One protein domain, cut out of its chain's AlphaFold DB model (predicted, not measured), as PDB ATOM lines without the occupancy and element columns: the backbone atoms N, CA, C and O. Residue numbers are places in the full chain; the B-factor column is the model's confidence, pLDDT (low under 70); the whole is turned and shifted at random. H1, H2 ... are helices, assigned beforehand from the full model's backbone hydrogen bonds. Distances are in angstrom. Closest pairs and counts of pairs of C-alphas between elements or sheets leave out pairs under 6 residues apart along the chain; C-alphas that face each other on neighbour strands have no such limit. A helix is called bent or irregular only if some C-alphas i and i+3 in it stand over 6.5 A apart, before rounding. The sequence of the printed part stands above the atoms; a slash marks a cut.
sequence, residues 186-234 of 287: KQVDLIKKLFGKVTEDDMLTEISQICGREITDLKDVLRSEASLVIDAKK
ATOM      1  N   LYS A 186      31.195  47.910   3.784       78.06
ATOM      2  CA  LYS A 186      32.200  48.293   4.790       78.06
ATOM      3  C   LYS A 186      33.647  48.071   4.334       78.06
ATOM      4  O   LYS A 186      34.521  48.853   4.700       78.06
ATOM      5  N   GLN A 187      33.920  46.997   3.593       76.38
ATOM      6  CA  GLN A 187      35.256  46.716   3.061       76.38
ATOM      7  C   GLN A 187      35.592  47.654   1.905       76.38
ATOM      8  O   GLN A 187      36.694  48.192   1.878       76.38
ATOM      9  N   VAL A 188      34.634  47.909   1.012       80.31
ATOM     10  CA  VAL A 188      34.790  48.865  -0.094       80.31
ATOM     11  C   VAL A 188      35.067  50.274   0.444       80.31
ATOM     12  O   VAL A 188      36.012  50.927   0.005       80.31
ATOM     13  N   ASP A 189      34.322  50.717   1.460       81.50
ATOM     14  CA  ASP A 189      34.541  52.018   2.105       81.50
ATOM     15  C   ASP A 189      35.911  52.112   2.790       81.50
ATOM     16  O   ASP A 189      36.548  53.168   2.787       81.50
ATOM     17  N   LEU A 190      36.382  51.015   3.388       81.06
ATOM     18  CA  LEU A 190      37.699  50.968   4.019       81.06
ATOM     19  C   LEU A 190      38.824  51.018   2.981       81.06
ATOM     20  O   LEU A 190      39.793  51.742   3.193       81.06
ATOM     21  N   ILE A 191      38.688  50.306   1.860       82.69
ATOM     22  CA  ILE A 191      39.633  50.364   0.737       82.69
ATOM     23  C   ILE A 191      39.726  51.802   0.222       82.69
ATOM     24  O   ILE A 191      40.817  52.365   0.202       82.69
ATOM     25  N   LYS A 192      38.589  52.453  -0.057       84.25
ATOM     26  CA  LYS A 192      38.562  53.866  -0.481       84.25
ATOM     27  C   LYS A 192      39.284  54.786   0.508       84.25
ATOM     28  O   LYS A 192      40.037  55.667   0.104       84.25
ATOM     29  N   LYS A 193      39.110  54.563   1.816       84.25
ATOM     30  CA  LYS A 193      39.820  55.328   2.858       84.25
ATOM     31  C   LYS A 193      41.326  55.067   2.881       84.25
ATOM     32  O   LYS A 193      42.078  56.004   3.129       84.25
ATOM     33  N   LEU A 194      41.763  53.829   2.653       81.88
ATOM     34  CA  LEU A 194      43.180  53.446   2.665       81.88
ATOM     35  C   LEU A 194      43.943  53.980   1.445       81.88
ATOM     36  O   LEU A 194      45.103  54.356   1.585       81.88
ATOM     37  N   PHE A 195      43.296  54.051   0.280       79.06
ATOM     38  CA  PHE A 195      43.889  54.637  -0.926       79.06
ATOM     39  C   PHE A 195      43.858  56.175  -0.939       79.06
ATOM     40  O   PHE A 195      44.613  56.797  -1.679       79.06
ATOM     41  N   GLY A 196      43.058  56.820  -0.087       78.38
ATOM     42  CA  GLY A 196      43.087  58.276   0.079       78.38
ATOM     43  C   GLY A 196      42.627  59.041  -1.173       78.38
ATOM     44  O   GLY A 196      41.622  58.691  -1.778       78.38
ATOM     45  N   LYS A 197      43.330  60.127  -1.541       72.75
ATOM     46  CA  LYS A 197      43.011  60.996  -2.701       72.75
ATOM     47  C   LYS A 197      43.701  60.544  -4.001       72.75
ATOM     48  O   LYS A 197      44.219  61.377  -4.742       72.75
ATOM     49  N   VAL A 198      43.763  59.242  -4.245       77.44
ATOM     50  CA  VAL A 198      44.245  58.691  -5.521       77.44
ATOM     51  C   VAL A 198      43.076  58.664  -6.516       77.44
ATOM     52  O   VAL A 198      41.918  58.578  -6.103       77.44
ATOM     53  N   THR A 199      43.359  58.812  -7.811       79.38
ATOM     54  CA  THR A 199      42.352  58.677  -8.878       79.38
ATOM     55  C   THR A 199      41.806  57.245  -8.904       79.38
ATOM     56  O   THR A 199      42.470  56.297  -8.481       79.38
ATOM     57  N   GLU A 200      40.565  57.074  -9.358       74.56
ATOM     58  CA  GLU A 200      39.907  55.760  -9.355       74.56
ATOM     59  C   GLU A 200      40.646  54.748 -10.252       74.56
ATOM     60  O   GLU A 200      40.812  53.596  -9.860       74.56
ATOM     61  N   ASP A 201      41.210  55.208 -11.373       75.50
ATOM     62  CA  ASP A 201      41.981  54.381 -12.311       75.50
ATOM     63  C   ASP A 201      43.305  53.867 -11.717       75.50
ATOM     64  O   ASP A 201      43.649  52.689 -11.862       75.50
ATOM     65  N   ASP A 202      44.034  54.715 -10.984       76.94
ATOM     66  CA  ASP A 202      45.291  54.320 -10.333       76.94
ATOM     67  C   ASP A 202      45.018  53.343  -9.174       76.94
ATOM     68  O   ASP A 202      45.742  52.361  -8.983       76.94
ATOM     69  N   MET A 203      43.916  53.550  -8.440       78.56
ATOM     70  CA  MET A 203      43.454  52.635  -7.394       78.56
ATOM     71  C   MET A 203      43.105  51.255  -7.963       78.56
ATOM     72  O   MET A 203      43.528  50.237  -7.415       78.56
ATOM     73  N   LEU A 204      42.350  51.205  -9.063       80.44
ATOM     74  CA  LEU A 204      41.955  49.959  -9.724       80.44
ATOM     75  C   LEU A 204      43.151  49.215 -10.323       80.44
ATOM     76  O   LEU A 204      43.208  47.986 -10.239       80.44
ATOM     77  N   THR A 205      44.138  49.939 -10.852       81.62
ATOM     78  CA  THR A 205      45.382  49.353 -11.371       81.62
ATOM     79  C   THR A 205      46.175  48.667 -10.257       81.62
ATOM     80  O   THR A 205      46.596  47.519 -10.403       81.62
ATOM     81  N   GLU A 206      46.325  49.322  -9.104       79.38
ATOM     82  CA  GLU A 206      47.008  48.733  -7.948       79.38
ATOM     83  C   GLU A 206      46.231  47.561  -7.334       79.38
ATOM     84  O   GLU A 206      46.823  46.543  -6.973       79.38
ATOM     85  N   ILE A 207      44.903  47.665  -7.236       81.56
ATOM     86  CA  ILE A 207      44.051  46.563  -6.776       81.56
ATOM     87  C   ILE A 207      44.176  45.367  -7.729       81.56
ATOM     88  O   ILE A 207      44.336  44.240  -7.267       81.56
ATOM     89  N   SER A 208      44.186  45.602  -9.042       83.56
ATOM     90  CA  SER A 208      44.362  44.552 -10.051       83.56
ATOM     91  C   SER A 208      45.717  43.849  -9.921       83.56
ATOM     92  O   SER A 208      45.796  42.622 -10.007       83.56
ATOM     93  N   GLN A 209      46.785  44.603  -9.635       82.75
ATOM     94  CA  GLN A 209      48.115  44.041  -9.368       82.75
ATOM     95  C   GLN A 209      48.156  43.199  -8.085       82.75
ATOM     96  O   GLN A 209      48.748  42.122  -8.086       82.75
ATOM     97  N   ILE A 210      47.519  43.656  -7.001       80.75
ATOM     98  CA  ILE A 210      47.472  42.924  -5.722       80.75
ATOM     99  C   ILE A 210      46.643  41.640  -5.850       80.75
ATOM    100  O   ILE A 210      47.006  40.606  -5.289       80.75
ATOM    101  N   CYS A 211      45.534  41.697  -6.585       76.06
ATOM    102  CA  CYS A 211      44.608  40.580  -6.749       76.06
ATOM    103  C   CYS A 211      45.022  39.603  -7.859       76.06
ATOM    104  O   CYS A 211      44.457  38.515  -7.946       76.06
ATOM    105  N   GLY A 212      45.988  39.968  -8.711       73.88
ATOM    106  CA  GLY A 212      46.463  39.125  -9.811       73.88
ATOM    107  C   GLY A 212      45.431  38.907 -10.924       73.88
ATOM    108  O   GLY A 212      45.560  37.959 -11.698       73.88
ATOM    109  N   ARG A 213      44.405  39.762 -11.002       76.62
ATOM    110  CA  ARG A 213      43.386  39.764 -12.058       76.62
ATOM    111  C   ARG A 213      42.989  41.189 -12.407       76.62
ATOM    112  O   ARG A 213      43.057  42.072 -11.558       76.62
ATOM    113  N   GLU A 214      42.527  41.390 -13.631       75.94
ATOM    114  CA  GLU A 214      41.997  42.679 -14.069       75.94
ATOM    115  C   GLU A 214      40.662  42.974 -13.366       75.94
ATOM    116  O   GLU A 214      39.728  42.165 -13.411       75.94
ATOM    117  N   ILE A 215      40.595  44.109 -12.666       77.31
ATOM    118  CA  ILE A 215      39.415  44.589 -11.940       77.31
ATOM    119  C   ILE A 215      39.053  45.965 -12.494       77.31
ATOM    120  O   ILE A 215      39.800  46.925 -12.328       77.31
ATOM    121  N   THR A 216      37.890  46.050 -13.139       72.50
ATOM    122  CA  THR A 216      37.395  47.265 -13.805       72.50
ATOM    123  C   THR A 216      36.475  48.117 -12.928       72.50
ATOM    124  O   THR A 216      36.297  49.295 -13.208       72.50
ATOM    125  N   ASP A 217      35.884  47.546 -11.872       75.56
ATOM    126  CA  ASP A 217      35.014  48.250 -10.916       75.56
ATOM    127  C   ASP A 217      35.289  47.739  -9.488       75.56
ATOM    128  O   ASP A 217      35.452  46.535  -9.257       75.56
ATOM    129  N   LEU A 218      35.305  48.640  -8.496       73.38
ATOM    130  CA  LEU A 218      35.449  48.287  -7.078       73.38
ATOM    131  C   LEU A 218      34.366  47.312  -6.586       73.38
ATOM    132  O   LEU A 218      34.595  46.581  -5.622       73.38
ATOM    133  N   LYS A 219      33.185  47.299  -7.213       72.12
ATOM    134  CA  LYS A 219      32.092  46.368  -6.885       72.12
ATOM    135  C   LYS A 219      32.407  44.923  -7.246       72.12
ATOM    136  O   LYS A 219      31.783  44.018  -6.692       72.12
ATOM    137  N   ASP A 220      33.345  44.714  -8.160       73.62
ATOM    138  CA  ASP A 220      33.716  43.384  -8.616       73.62
ATOM    139  C   ASP A 220      34.821  42.782  -7.744       73.62
ATOM    140  O   ASP A 220      35.115  41.598  -7.887       73.62
ATOM    141  N   VAL A 221      35.400  43.552  -6.810       78.00
ATOM    142  CA  VAL A 221      36.378  43.072  -5.822       78.00
ATOM    143  C   VAL A 221      35.729  42.033  -4.914       78.00
ATOM    144  O   VAL A 221      34.665  42.257  -4.333       78.00
ATOM    145  N   LEU A 222      36.392  40.892  -4.745       78.94
ATOM    146  CA  LEU A 222      35.917  39.826  -3.871       78.94
ATOM    147  C   LEU A 222      36.203  40.123  -2.405       78.94
ATOM    148  O   LEU A 222      37.108  40.868  -2.057       78.94
ATOM    149  N   ARG A 223      35.465  39.494  -1.498       74.88
ATOM    150  CA  ARG A 223      35.648  39.633  -0.052       74.88
ATOM    151  C   ARG A 223      37.031  39.169   0.402       74.88
ATOM    152  O   ARG A 223      37.598  39.777   1.309       74.88
ATOM    153  N   SER A 224      37.562  38.112  -0.213       70.88
ATOM    154  CA  SER A 224      38.926  37.609   0.003       70.88
ATOM    155  C   SER A 224      39.979  38.590  -0.515       70.88
ATOM    156  O   SER A 224      40.916  38.924   0.202       70.88
ATOM    157  N   GLU A 225      39.781  39.107  -1.723       79.44
ATOM    158  CA  GLU A 225      40.641  40.101  -2.373       79.44
ATOM    159  C   GLU A 225      40.656  41.430  -1.625       79.44
ATOM    160  O   GLU A 225      41.712  41.993  -1.368       79.44
ATOM    161  N   ALA A 226      39.492  41.897  -1.183       78.81
ATOM    162  CA  ALA A 226      39.364  43.083  -0.361       78.81
ATOM    163  C   ALA A 226      40.172  42.949   0.930       78.81
ATOM    164  O   ALA A 226      40.836  43.901   1.324       78.81
ATOM    165  N   SER A 227      40.157  41.779   1.576       79.75
ATOM    166  CA  SER A 227      41.001  41.524   2.748       79.75
ATOM    167  C   SER A 227      42.493  41.584   2.404       79.75
ATOM    168  O   SER A 227      43.237  42.226   3.137       79.75
ATOM    169  N   LEU A 228      42.922  41.017   1.268       80.69
ATOM    170  CA  LEU A 228      44.316  41.099   0.801       80.69
ATOM    171  C   LEU A 228      44.752  42.545   0.532       80.69
ATOM    172  O   LEU A 228      45.816  42.965   0.980       80.69
ATOM    173  N   VAL A 229      43.912  43.326  -0.148       82.75
ATOM    174  CA  VAL A 229      44.151  44.748  -0.431       82.75
ATOM    175  C   VAL A 229      44.215  45.557   0.865       82.75
ATOM    176  O   VAL A 229      45.122  46.370   1.050       82.75
ATOM    177  N   ILE A 230      43.281  45.319   1.790       82.69
ATOM    178  CA  ILE A 230      43.255  45.973   3.101       82.69
ATOM    179  C   ILE A 230      44.517  45.632   3.898       82.69
ATOM    180  O   ILE A 230      45.083  46.526   4.518       82.69
ATOM    181  N   ASP A 231      44.978  44.384   3.886       80.19
ATOM    182  CA  ASP A 231      46.178  43.967   4.619       80.19
ATOM    183  C   ASP A 231      47.471  44.481   3.969       80.19
ATOM    184  O   ASP A 231      48.413  44.834   4.679       80.19
ATOM    185  N   ALA A 232      47.505  44.605   2.639       81.38
ATOM    186  CA  ALA A 232      48.627  45.193   1.909       81.38
ATOM    187  C   ALA A 232      48.756  46.709   2.139       81.38
ATOM    188  O   ALA A 232      49.870  47.233   2.187       81.38
ATOM    189  N   LYS A 233      47.627  47.420   2.275       81.19
ATOM    190  CA  LYS A 233      47.584  48.888   2.402       81.19
ATOM    191  C   LYS A 233      47.422  49.404   3.822       81.19
ATOM    192  O   LYS A 233      47.740  50.567   4.075       81.19
ATOM    193  N   LYS A 234      46.948  48.586   4.764       76.00
ATOM    194  CA  LYS A 234      47.005  48.957   6.177       76.00
ATOM    195  C   LYS A 234      48.464  49.240   6.523       76.00
ATOM    196  O   LYS A 234      49.327  48.414   6.217       76.00
TER     197      LYS A 234
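What this domain is: This is residues 186 to 234 of the 287 residues of an uncharacterized protein of Mahella australiensis (strain DSM 15567 / CIP 107919 / 50-1 BON) (UniProt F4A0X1). H2, the longest helix with 12 residues, crosses over a pair of helices, H1 and H3, that lie side by side and run the same way. It runs from the H1 side towards the H3 side, packs on H3 with its last residues, 207 to 211, and comes less near to H1, while the long stretch of residues 212 to 222 makes a wide loop from the end of H2 back to the start of H3. The printed part has 49 residues with three named helices, in the order H1, H2, H3 along the chain, and no named strand; its class is all helix, and 33 residues belong to the named helices. The whole is compact, with a radius of gyration of the C-alphas of 9.4 A, and rounded, with spans of 22 by 21 by 18 A.

Where its parts are: H2 is residues 200 to 211, Glu 200 to Cys 211, and measures 16.1 A from first to last C-alpha. It begins with C-alpha 200 at (39.907, 55.760, -9.355) and ends with C-alpha 211 at (44.608, 40.580, -6.749), and its largest change is in y, which falls along the helix. H3 is residues 223 to 233, Arg 223 to Lys 233, 11 residues with 15.3 A from first to last C-alpha; its last C-alpha, 233, is at (47.584, 48.888, 2.402). H1 is residues 186 to 195, Lys 186 to Phe 195, 10 residues with 14.5 A from first to last C-alpha, and it begins with C-alpha 186 at (32.200, 48.293, 4.790). In both H1 and H3, x and y rise from the first C-alpha to the last. No helix is bent or irregular.

How they stand to each other: H2 and H3 touch, with 6 pairs of C-alphas within 8 A. H2 touches H3 with residues 207 to 211 alone. The closest C-alphas of the two are those of Cys 211 and Glu 225, 5.9 A apart. Their lines stand at 76 degrees, about perpendicular, and their centres are 11.7 A apart. H3 also touches H1, with 11 pairs of C-alphas within 8 A; the closest are those of Ile 191 and Ile 230, 6.2 A apart. H1 and H3 run the same way at a shallow tilt of 28 degrees, and their centres are 9.8 A apart. H1 and H2 are close but not clearly touching, with 1 pair of C-alphas within 8 A, that of Phe 195 and Met 203 at 6.8 A. Their lines stand at 72 degrees, only just about perpendicular, and their centres are 12.9 A apart. In H1, H2 and H3 every O i to N i+4 pair is within hydrogen-bond range.

The domain as a whole: The two C-alphas farthest apart in the domain are those of Lys 197 and Ser 224, 23.9 A. The first and last printed C-alphas, those of Lys 186 and Lys 234, are 14.9 A apart. The link from H1 to H2, residues 196 to 199, is tight. The link from H2 to H3 is long, with the 11 residues 212 to 222 between them; residues 218 to 220 in it form a short helical run without a name. The printed part runs from residue 186 to 234 of a chain of 287 residues and has no cut. The mean pLDDT of the printed part is 78.5, and no printed residue is under 70. The mean pLDDT is 81 in H1 and 79 in both H2 and H3.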